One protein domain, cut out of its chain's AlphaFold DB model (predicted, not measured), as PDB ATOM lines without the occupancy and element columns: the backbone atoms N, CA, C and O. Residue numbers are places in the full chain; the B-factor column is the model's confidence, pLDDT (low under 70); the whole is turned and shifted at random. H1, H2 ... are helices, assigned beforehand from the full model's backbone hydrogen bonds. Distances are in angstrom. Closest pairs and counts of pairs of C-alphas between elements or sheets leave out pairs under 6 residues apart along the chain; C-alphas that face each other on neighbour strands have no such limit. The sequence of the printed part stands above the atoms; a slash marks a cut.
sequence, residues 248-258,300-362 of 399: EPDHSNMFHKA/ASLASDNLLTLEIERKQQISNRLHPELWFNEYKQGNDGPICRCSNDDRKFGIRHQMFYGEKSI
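This is residues 248 to 258 and 300 to 362 of the 399 residues of the protein "Hypothetical protein" of Rotaria sp. Silwood2 (UniProt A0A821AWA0). The model has little regular structure: one long helix, H2, with a short one, H1, set obliquely near it, and a long winding stretch, residues 317 to 362, that folds back from the end of H2 and then runs away from both helices. The printed part has 74 residues, 24 of them in the two named helices, H1 then H2, with no named strand; the class is all helix. It is loose, with a radius of gyration of the C-alphas of 15.4 A and spans of 43 by 33 by 18 A.

H1, residues 252 to 258, begins at C-alpha 252 (-4.324, 5.505, -1.864). H2, residues 300 to 316, measures 24.5 A and ends at C-alpha 316 (-15.085, 21.020, 5.255).

H1 and H2 only just touch, with 3 pairs of C-alphas within 8 A, H2 with residues 303 to 307 alone. The closest C-alphas, of Ala 258 and Ala 303, are 6.9 A apart. The helices run opposite ways at a steep tilt of 48 degrees. Every O i to N i+4 pair is within hydrogen-bond range in H2, and 2 of 3 in H1. Residues 333 to 334 pair antiparallel with 337 to 338.

The C-alphas farthest apart, of Leu 302 and Ile 362, are 45.2 A apart. Residues 259 to 299 are not printed; the gap is 9.4 A. Residues 248 to 258 and 300 to 305 have pLDDT under 70.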
ATOM      1  N   GLU A 248     -15.656   5.362   2.703       55.69
ATOM      2  CA  GLU A 248     -14.212   5.155   2.728       55.69
ATOM      3  C   GLU A 248     -13.567   6.136   1.741       55.69
ATOM      4  O   GLU A 248     -13.778   6.019   0.529       55.69
ATOM      5  N   PRO A 249     -12.841   7.153   2.228       55.47
ATOM      6  CA  PRO A 249     -12.100   8.030   1.341       55.47
ATOM      7  C   PRO A 249     -11.022   7.210   0.620       55.47
ATOM      8  O   PRO A 249     -10.361   6.363   1.223       55.47
ATOM      9  N   ASP A 250     -10.822   7.458  -0.676       51.97
ATOM     10  CA  ASP A 250      -9.714   6.853  -1.417       51.97
ATOM     11  C   ASP A 250      -8.378   7.430  -0.916       51.97
ATOM     12  O   ASP A 250      -7.866   8.447  -1.390       51.97
ATOM     13  N   HIS A 251      -7.825   6.783   0.107       54.25
ATOM     14  CA  HIS A 251      -6.586   7.193   0.758       54.25
ATOM     15  C   HIS A 251      -5.330   6.730   0.018       54.25
ATOM     16  O   HIS A 251      -4.229   7.130   0.409       54.25
ATOM     17  N   SER A 252      -5.468   5.925  -1.046       50.84
ATOM     18  CA  SER A 252      -4.324   5.505  -1.864       50.84
ATOM     19  C   SER A 252      -3.575   6.738  -2.382       50.84
ATOM     20  O   SER A 252      -2.355   6.847  -2.268       50.84
ATOM     21  N   ASN A 253      -4.326   7.761  -2.787       47.50
ATOM     22  CA  ASN A 253      -3.791   8.986  -3.355       47.50
ATOM     23  C   ASN A 253      -3.262   9.993  -2.323       47.50
ATOM     24  O   ASN A 253      -2.459  10.852  -2.686       47.50
ATOM     25  N   MET A 254      -3.642   9.901  -1.042       50.97
ATOM     26  CA  MET A 254      -3.171  10.841  -0.009       50.97
ATOM     27  C   MET A 254      -1.731  10.563   0.420       50.97
ATOM     28  O   MET A 254      -0.921  11.487   0.470       50.97
ATOM     29  N   PHE A 255      -1.380   9.297   0.662       50.12
ATOM     30  CA  PHE A 255       0.004   8.920   0.966       50.12
ATOM     31  C   PHE A 255       0.922   9.114  -0.251       50.12
ATOM     32  O   PHE A 255       2.068   9.539  -0.095       50.12
ATOM     33  N   HIS A 256       0.421   8.887  -1.471       50.00
ATOM     34  CA  HIS A 256       1.169   9.191  -2.693       50.00
ATOM     35  C   HIS A 256       1.364  10.701  -2.905       50.00
ATOM     36  O   HIS A 256       2.476  11.107  -3.242       50.00
ATOM     37  N   LYS A 257       0.359  11.547  -2.625       50.94
ATOM     38  CA  LYS A 257       0.515  13.016  -2.634       50.94
ATOM     39  C   LYS A 257       1.497  13.501  -1.575       50.94
ATOM     40  O   LYS A 257       2.351  14.320  -1.889       50.94
ATOM     41  N   ALA A 258       1.433  12.962  -0.359       52.19
ATOM     42  CA  ALA A 258       2.392  13.247   0.708       52.19
ATOM     43  C   ALA A 258       3.833  12.937   0.274       52.19
ATOM     44  O   ALA A 258       4.732  13.768   0.414       52.19
ATOM     45  N   ALA A 300       9.882  17.048   6.656       55.56
ATOM     46  CA  ALA A 300       8.860  16.038   6.919       55.56
ATOM     47  C   ALA A 300       7.738  16.575   7.826       55.56
ATOM     48  O   ALA A 300       6.563  16.305   7.566       55.56
ATOM     49  N   SER A 301       8.077  17.388   8.833       56.94
ATOM     50  CA  SER A 301       7.099  18.061   9.696       56.94
ATOM     51  C   SER A 301       6.247  19.067   8.916       56.94
ATOM     52  O   SER A 301       5.023  19.020   8.988       56.94
ATOM     53  N   LEU A 302       6.863  19.908   8.079       58.88
ATOM     54  CA  LEU A 302       6.138  20.854   7.221       58.88
ATOM     55  C   LEU A 302       5.257  20.140   6.185       58.88
ATOM     56  O   LEU A 302       4.150  20.587   5.890       58.88
ATOM     57  N   ALA A 303       5.716  19.019   5.624       61.28
ATOM     58  CA  ALA A 303       4.897  18.201   4.732       61.28
ATOM     59  C   ALA A 303       3.696  17.582   5.471       61.28
ATOM     60  O   ALA A 303       2.600  17.551   4.921       61.28
ATOM     61  N   SER A 304       3.881  17.145   6.720       64.00
ATOM     62  CA  SER A 304       2.814  16.651   7.603       64.00
ATOM     63  C   SER A 304       1.757  17.721   7.898       64.00
ATOM     64  O   SER A 304       0.565  17.450   7.757       64.00
ATOM     65  N   ASP A 305       2.174  18.940   8.243       67.50
ATOM     66  CA  ASP A 305       1.250  20.027   8.594       67.50
ATOM     67  C   ASP A 305       0.402  20.464   7.393       67.50
ATOM     68  O   ASP A 305      -0.811  20.640   7.509       67.50
ATOM     69  N   ASN A 306       1.002  20.522   6.202       71.44
ATOM     70  CA  ASN A 306       0.266  20.808   4.971       71.44
ATOM     71  C   ASN A 306      -0.769  19.718   4.636       71.44
ATOM     72  O   ASN A 306      -1.840  20.022   4.115       71.44
ATOM     73  N   LEU A 307      -0.491  18.447   4.945       70.56
ATOM     74  CA  LEU A 307      -1.450  17.355   4.732       70.56
ATOM     75  C   LEU A 307      -2.632  17.431   5.694       70.56
ATOM     76  O   LEU A 307      -3.757  17.136   5.293       70.56
ATOM     77  N   LEU A 308      -2.385  17.845   6.937       76.75
ATOM     78  CA  LEU A 308      -3.434  18.070   7.923       76.75
ATOM     79  C   LEU A 308      -4.393  19.170   7.458       76.75
ATOM     80  O   LEU A 308      -5.605  18.961   7.448       76.75
ATOM     81  N   THR A 309      -3.863  20.316   7.025       78.94
ATOM     82  CA  THR A 309      -4.687  21.429   6.531       78.94
ATOM     83  C   THR A 309      -5.533  21.010   5.330       78.94
ATOM     84  O   THR A 309      -6.736  21.262   5.315       78.94
ATOM     85  N   LEU A 310      -4.939  20.294   4.372       78.06
ATOM     86  CA  LEU A 310      -5.656  19.785   3.200       78.06
ATOM     87  C   LEU A 310      -6.772  18.799   3.570       78.06
ATOM     88  O   LEU A 310      -7.833  18.813   2.947       78.06
ATOM     89  N   GLU A 311      -6.564  17.950   4.577       78.38
ATOM     90  CA  GLU A 311      -7.583  16.997   5.024       78.38
ATOM     91  C   GLU A 311      -8.738  17.686   5.759       78.38
ATOM     92  O   GLU A 311      -9.904  17.340   5.545       78.38
ATOM     93  N   ILE A 312      -8.438  18.707   6.566       81.06
ATOM     94  CA  ILE A 312      -9.456  19.546   7.201       81.06
ATOM     95  C   ILE A 312     -10.285  20.253   6.125       81.06
ATOM     96  O   ILE A 312     -11.510  20.155   6.145       81.06
ATOM     97  N   GLU A 313      -9.650  20.906   5.149       80.94
ATOM     98  CA  GLU A 313     -10.348  21.573   4.042       80.94
ATOM     99  C   GLU A 313     -11.211  20.596   3.237       80.94
ATOM    100  O   GLU A 313     -12.377  20.887   2.960       80.94
ATOM    101  N   ARG A 314     -10.694  19.397   2.936       82.50
ATOM    102  CA  ARG A 314     -11.456  18.337   2.263       82.50
ATOM    103  C   ARG A 314     -12.715  17.975   3.047       82.50
ATOM    104  O   ARG A 314     -13.797  17.926   2.466       82.50
ATOM    105  N   LYS A 315     -12.597  17.745   4.360       78.62
ATOM    106  CA  LYS A 315     -13.745  17.434   5.231       78.62
ATOM    107  C   LYS A 315     -14.725  18.602   5.319       78.62
ATOM    108  O   LYS A 315     -15.933  18.382   5.423       78.62
ATOM    109  N   GLN A 316     -14.233  19.838   5.246       79.50
ATOM    110  CA  GLN A 316     -15.085  21.020   5.255       79.50
ATOM    111  C   GLN A 316     -15.884  21.203   3.959       79.50
ATOM    112  O   GLN A 316     -17.011  21.693   4.030       79.50
ATOM    113  N   GLN A 317     -15.334  20.790   2.813       78.62
ATOM    114  CA  GLN A 317     -15.909  20.964   1.471       78.62
ATOM    115  C   GLN A 317     -16.895  19.861   1.046       78.62
ATOM    116  O   GLN A 317     -17.370  19.859  -0.091       78.62
ATOM    117  N   ILE A 318     -17.226  18.912   1.925       77.31
ATOM    118  CA  ILE A 318     -18.152  17.827   1.583       77.31
ATOM    119  C   ILE A 318     -19.562  18.363   1.359       77.31
ATOM    120  O   ILE A 318     -20.151  19.001   2.229       77.31
ATOM    121  N   SER A 319     -20.118  18.042   0.188       72.62
ATOM    122  CA  SER A 319     -21.384  18.586  -0.318       72.62
ATOM    123  C   SER A 319     -22.577  18.359   0.609       72.62
ATOM    124  O   SER A 319     -23.512  19.151   0.617       72.62
ATOM    125  N   ASN A 320     -22.543  17.287   1.404       74.31
ATOM    126  CA  ASN A 320     -23.670  16.862   2.237       74.31
ATOM    127  C   ASN A 320     -23.484  17.251   3.709       74.31
ATOM    128  O   ASN A 320     -24.117  16.690   4.605       74.31
ATOM    129  N   ARG A 321     -22.582  18.199   3.968       79.25
ATOM    130  CA  ARG A 321     -22.339  18.765   5.286       79.25
ATOM    131  C   ARG A 321     -23.443  19.753   5.651       79.25
ATOM    132  O   ARG A 321     -23.721  20.682   4.906       79.25
ATOM    133  N   LEU A 322     -24.034  19.580   6.834       83.75
ATOM    134  CA  LEU A 322     -25.111  20.454   7.306       83.75
ATOM    135  C   LEU A 322     -24.608  21.815   7.822       83.75
ATOM    136  O   LEU A 322     -25.261  22.827   7.596       83.75
ATOM    137  N   HIS A 323     -23.472  21.847   8.534       85.81
ATOM    138  CA  HIS A 323     -22.937  23.071   9.144       85.81
ATOM    139  C   HIS A 323     -21.397  23.049   9.248       85.81
ATOM    140  O   HIS A 323     -20.845  21.979   9.530       85.81
ATOM    141  N   PRO A 324     -20.695  24.197   9.103       81.81
ATOM    142  CA  PRO A 324     -19.234  24.287   9.185       81.81
ATOM    143  C   PRO A 324     -18.580  23.889  10.516       81.81
ATOM    144  O   PRO A 324     -17.374  23.658  10.553       81.81
ATOM    145  N   GLU A 325     -19.347  23.790  11.599       83.50
ATOM    146  CA  GLU A 325     -18.852  23.318  12.907       83.50
ATOM    147  C   GLU A 325     -19.186  21.848  13.174       83.50
ATOM    148  O   GLU A 325     -18.647  21.242  14.096       83.50
ATOM    149  N   LEU A 326     -20.067  21.253  12.366       85.31
ATOM    150  CA  LEU A 326     -20.430  19.850  12.506       85.31
ATOM    151  C   LEU A 326     -19.446  18.985  11.725       85.31
ATOM    152  O   LEU A 326     -19.153  19.232  10.549       85.31
ATOM    153  N   TRP A 327     -18.953  17.956  12.404       82.44
ATOM    154  CA  TRP A 327     -18.073  16.934  11.857       82.44
ATOM    155  C   TRP A 327     -18.876  15.647  11.711       82.44
ATOM    156  O   TRP A 327     -19.674  15.301  12.582       82.44
ATOM    157  N   PHE A 328     -18.697  14.951  10.596       80.88
ATOM    158  CA  PHE A 328     -19.302  13.646  10.364       80.88
ATOM    159  C   PHE A 328     -18.235  12.566  10.562       80.88
ATOM    160  O   PHE A 328     -17.045  12.793  10.339       80.88
ATOM    161  N   ASN A 329     -18.670  11.388  11.001       84.50
ATOM    162  CA  ASN A 329     -17.763  10.280  11.271       84.50
ATOM    163  C   ASN A 329     -17.424   9.556   9.966       84.50
ATOM    164  O   ASN A 329     -18.315   9.020   9.306       84.50
ATOM    165  N   GLU A 330     -16.139   9.505   9.639       82.19
ATOM    166  CA  GLU A 330     -15.591   8.684   8.559       82.19
ATOM    167  C   GLU A 330     -14.950   7.423   9.140       82.19
ATOM    168  O   GLU A 330     -14.398   7.427  10.246       82.19
ATOM    169  N   TYR A 331     -15.019   6.315   8.404       81.75
ATOM    170  CA  TYR A 331     -14.479   5.051   8.890       81.75
ATOM    171  C   TYR A 331     -12.958   5.146   9.090       81.75
ATOM    172  O   TYR A 331     -12.224   5.529   8.184       81.75
ATOM    173  N   LYS A 332     -12.476   4.791  10.293       82.88
ATOM    174  CA  LYS A 332     -11.048   4.825  10.690       82.88
ATOM    175  C   LYS A 332     -10.357   6.199  10.580       82.88
ATOM    176  O   LYS A 332      -9.130   6.274  10.683       82.88
ATOM    177  N   GLN A 333     -11.121   7.278  10.453       84.12
ATOM    178  CA  GLN A 333     -10.625   8.648  10.342       84.12
ATOM    179  C   GLN A 333     -11.087   9.470  11.547       84.12
ATOM    180  O   GLN A 333     -12.233   9.382  11.982       84.12
ATOM    181  N   GLY A 334     -10.173  10.258  12.096       84.56
ATOM    182  CA  GLY A 334     -10.488  11.326  13.027       84.56
ATOM    183  C   GLY A 334     -10.812  12.613  12.275       84.56
ATOM    184  O   GLY A 334     -10.996  12.630  11.053       84.56
ATOM    185  N   ASN A 335     -10.840  13.709  13.024       83.25
ATOM    186  CA  ASN A 335     -10.953  15.050  12.460       83.25
ATOM    187  C   ASN A 335      -9.694  15.411  11.649       83.25
ATOM    188  O   ASN A 335      -9.796  15.925  10.541       83.25
ATOM    189  N   ASP A 336      -8.531  15.009  12.158       80.75
ATOM    190  CA  ASP A 336      -7.204  15.383  11.654       80.75
ATOM    191  C   ASP A 336      -6.584  14.340  10.699       80.75
ATOM    192  O   ASP A 336      -5.365  14.266  10.532       80.75
ATOM    193  N   GLY A 337      -7.408  13.468  10.111       81.12
ATOM    194  CA  GLY A 337      -6.957  12.353   9.274       81.12
ATOM    195  C   GLY A 337      -6.950  11.000  10.007       81.12
ATOM    196  O   GLY A 337      -7.741  10.801  10.934       81.12
ATOM    197  N   PRO A 338      -6.127  10.013   9.595       83.81
ATOM    198  CA  PRO A 338      -6.280   8.626  10.038       83.81
ATOM    199  C   PRO A 338      -6.064   8.472  11.549       83.81
ATOM    200  O   PRO A 338      -5.060   8.934  12.090       83.81
ATOM    201  N   ILE A 339      -6.964   7.739  12.222       85.50
ATOM    202  CA  ILE A 339      -6.900   7.501  13.683       85.50
ATOM    203  C   ILE A 339      -5.616   6.751  14.071       85.50
ATOM    204  O   ILE A 339      -5.088   6.918  15.168       85.50
ATOM    205  N   CYS A 340      -5.112   5.903  13.173       85.81
ATOM    206  CA  CYS A 340      -3.944   5.066  13.402       85.81
ATOM    207  C   CYS A 340      -2.835   5.358  12.382       85.81
ATOM    208  O   CYS A 340      -3.016   5.151  11.180       85.81
ATOM    209  N   ARG A 341      -1.658   5.751  12.884       83.88
ATOM    210  CA  ARG A 341      -0.429   5.970  12.097       83.88
ATOM    211  C   ARG A 341       0.540   4.777  12.118       83.88
ATOM    212  O   ARG A 341       1.620   4.869  11.553       83.88
ATOM    213  N   CYS A 342       0.168   3.673  12.768       84.50
ATOM    214  CA  CYS A 342       0.980   2.457  12.815       84.50
ATOM    215  C   CYS A 342       1.083   1.801  11.430       84.50
ATOM    216  O   CYS A 342       0.183   1.965  10.595       84.50
ATOM    217  N   SER A 343       2.157   1.036  11.215       85.00
ATOM    218  CA  SER A 343       2.361   0.262   9.990       85.00
ATOM    219  C   SER A 343       1.292  -0.828   9.824       85.00
ATOM    220  O   SER A 343       0.554  -1.152  10.756       85.00
ATOM    221  N   ASN A 344       1.185  -1.418   8.630       85.00
ATOM    222  CA  ASN A 344       0.223  -2.500   8.394       85.00
ATOM    223  C   ASN A 344       0.517  -3.756   9.222       85.00
ATOM    224  O   ASN A 344      -0.420  -4.478   9.558       85.00
ATOM    225  N   ASP A 345       1.782  -4.007   9.558       88.38
ATOM    226  CA  ASP A 345       2.161  -5.135  10.406       88.38
ATOM    227  C   ASP A 345       1.844  -4.854  11.870       88.38
ATOM    228  O   ASP A 345       1.228  -5.690  12.527       88.38
ATOM    229  N   ASP A 346       2.114  -3.635  12.338       88.25
ATOM    230  CA  ASP A 346       1.756  -3.217  13.695       88.25
ATOM    231  C   ASP A 346       0.240  -3.196  13.900       88.25
ATOM    232  O   ASP A 346      -0.245  -3.547  14.968       88.25
ATOM    233  N   ARG A 347      -0.541  -2.856  12.867       87.44
ATOM    234  CA  ARG A 347      -2.014  -2.848  12.924       87.44
ATOM    235  C   ARG A 347      -2.631  -4.220  13.199       87.44
ATOM    236  O   ARG A 347      -3.777  -4.276  13.640       87.44
ATOM    237  N   LYS A 348      -1.902  -5.309  12.938       88.50
ATOM    238  CA  LYS A 348      -2.353  -6.684  13.216       88.50
ATOM    239  C   LYS A 348      -2.315  -7.010  14.710       88.50
ATOM    240  O   LYS A 348      -2.919  -7.997  15.123       88.50
ATOM    241  N   PHE A 349      -1.630  -6.197  15.516       88.94
ATOM    242  CA  PHE A 349      -1.407  -6.451  16.931       88.94
ATOM    243  C   PHE A 349      -1.734  -5.216  17.776       88.94
ATOM    244  O   PHE A 349      -1.580  -4.078  17.357       88.94
ATOM    245  N   GLY A 350      -2.174  -5.427  19.013       90.38
ATOM    246  CA  GLY A 350      -2.332  -4.348  19.983       90.38
ATOM    247  C   GLY A 350      -3.776  -3.974  20.304       90.38
ATOM    248  O   GLY A 350      -4.664  -3.871  19.457       90.38
ATOM    249  N   ILE A 351      -3.980  -3.685  21.587       93.12
ATOM    250  CA  ILE A 351      -5.292  -3.423  22.187       93.12
ATOM    251  C   ILE A 351      -6.004  -2.200  21.587       93.12
ATOM    252  O   ILE A 351      -7.229  -2.153  21.543       93.12
ATOM    253  N   ARG A 352      -5.255  -1.218  21.062       90.75
ATOM    254  CA  ARG A 352      -5.822  -0.029  20.397       90.75
ATOM    255  C   ARG A 352      -6.391  -0.332  19.008       90.75
ATOM    256  O   ARG A 352      -7.152   0.471  18.479       90.75
ATOM    257  N   HIS A 353      -6.036  -1.473  18.425       90.81
ATOM    258  CA  HIS A 353      -6.571  -1.967  17.154       90.81
ATOM    259  C   HIS A 353      -7.657  -3.026  17.360       90.81
ATOM    260  O   HIS A 353      -8.046  -3.681  16.401       90.81
ATOM    261  N   GLN A 354      -8.171  -3.156  18.594       92.12
ATOM    262  CA  GLN A 354      -9.192  -4.138  18.977       92.12
ATOM    263  C   GLN A 354      -8.707  -5.588  18.823       92.12
ATOM    264  O   GLN A 354      -9.496  -6.495  18.591       92.12
ATOM    265  N   MET A 355      -7.395  -5.801  18.974       92.88
ATOM    266  CA  MET A 355      -6.781  -7.124  18.991       92.88
ATOM    267  C   MET A 355      -6.483  -7.512  20.439       92.88
ATOM    268  O   MET A 355      -5.489  -7.065  21.019       92.88
ATOM    269  N   PHE A 356      -7.361  -8.323  21.031       94.62
ATOM    270  CA  PHE A 356      -7.215  -8.826  22.395       94.62
ATOM    271  C   PHE A 356      -6.678 -10.260  22.386       94.62
ATOM    272  O   PHE A 356      -7.141 -11.121  21.638       94.62
ATOM    273  N   TYR A 357      -5.670 -10.524  23.218       93.44
ATOM    274  CA  TYR A 357      -5.040 -11.840  23.272       93.44
ATOM    275  C   TYR A 357      -5.996 -12.887  23.859       93.44
ATOM    276  O   TYR A 357      -6.626 -12.654  24.887       93.44
ATOM    277  N   GLY A 358      -6.074 -14.057  23.221       94.25
ATOM    278  CA  GLY A 358      -6.916 -15.172  23.662       94.25
ATOM    279  C   GLY A 358      -8.361 -15.133  23.156       94.25
ATOM    280  O   GLY A 358      -9.052 -16.150  23.259       94.25
ATOM    281  N   GLU A 359      -8.814 -14.027  22.558       94.31
ATOM    282  CA  GLU A 359     -10.097 -13.997  21.857       94.31
ATOM    283  C   GLU A 359     -10.055 -14.905  20.623       94.31
ATOM    284  O   GLU A 359      -9.090 -14.930  19.857       94.31
ATOM    285  N   LYS A 360     -11.119 -15.685  20.439       93.75
ATOM    286  CA  LYS A 360     -11.294 -16.589  19.298       93.75
ATOM    287  C   LYS A 360     -12.463 -16.110  18.453       93.75
ATOM    288  O   LYS A 360     -13.356 -15.424  18.946       93.75
ATOM    289  N   SER A 361     -12.494 -16.534  17.192       93.50
ATOM    290  CA  SER A 361     -13.647 -16.294  16.327       93.50
ATOM    291  C   SER A 361     -14.920 -16.842  16.977       93.50
ATOM    292  O   SER A 361     -15.010 -18.036  17.275       93.50
ATOM    293  N   ILE A 362     -15.904 -15.974  17.179       93.81
ATOM    294  CA  ILE A 362     -17.202 -16.359  17.726       93.81
ATOM    295  C   ILE A 362     -17.977 -17.069  16.615       93.81
ATOM    296  O   ILE A 362     -18.146 -16.524  15.523       93.81
TER     297      ILE A 362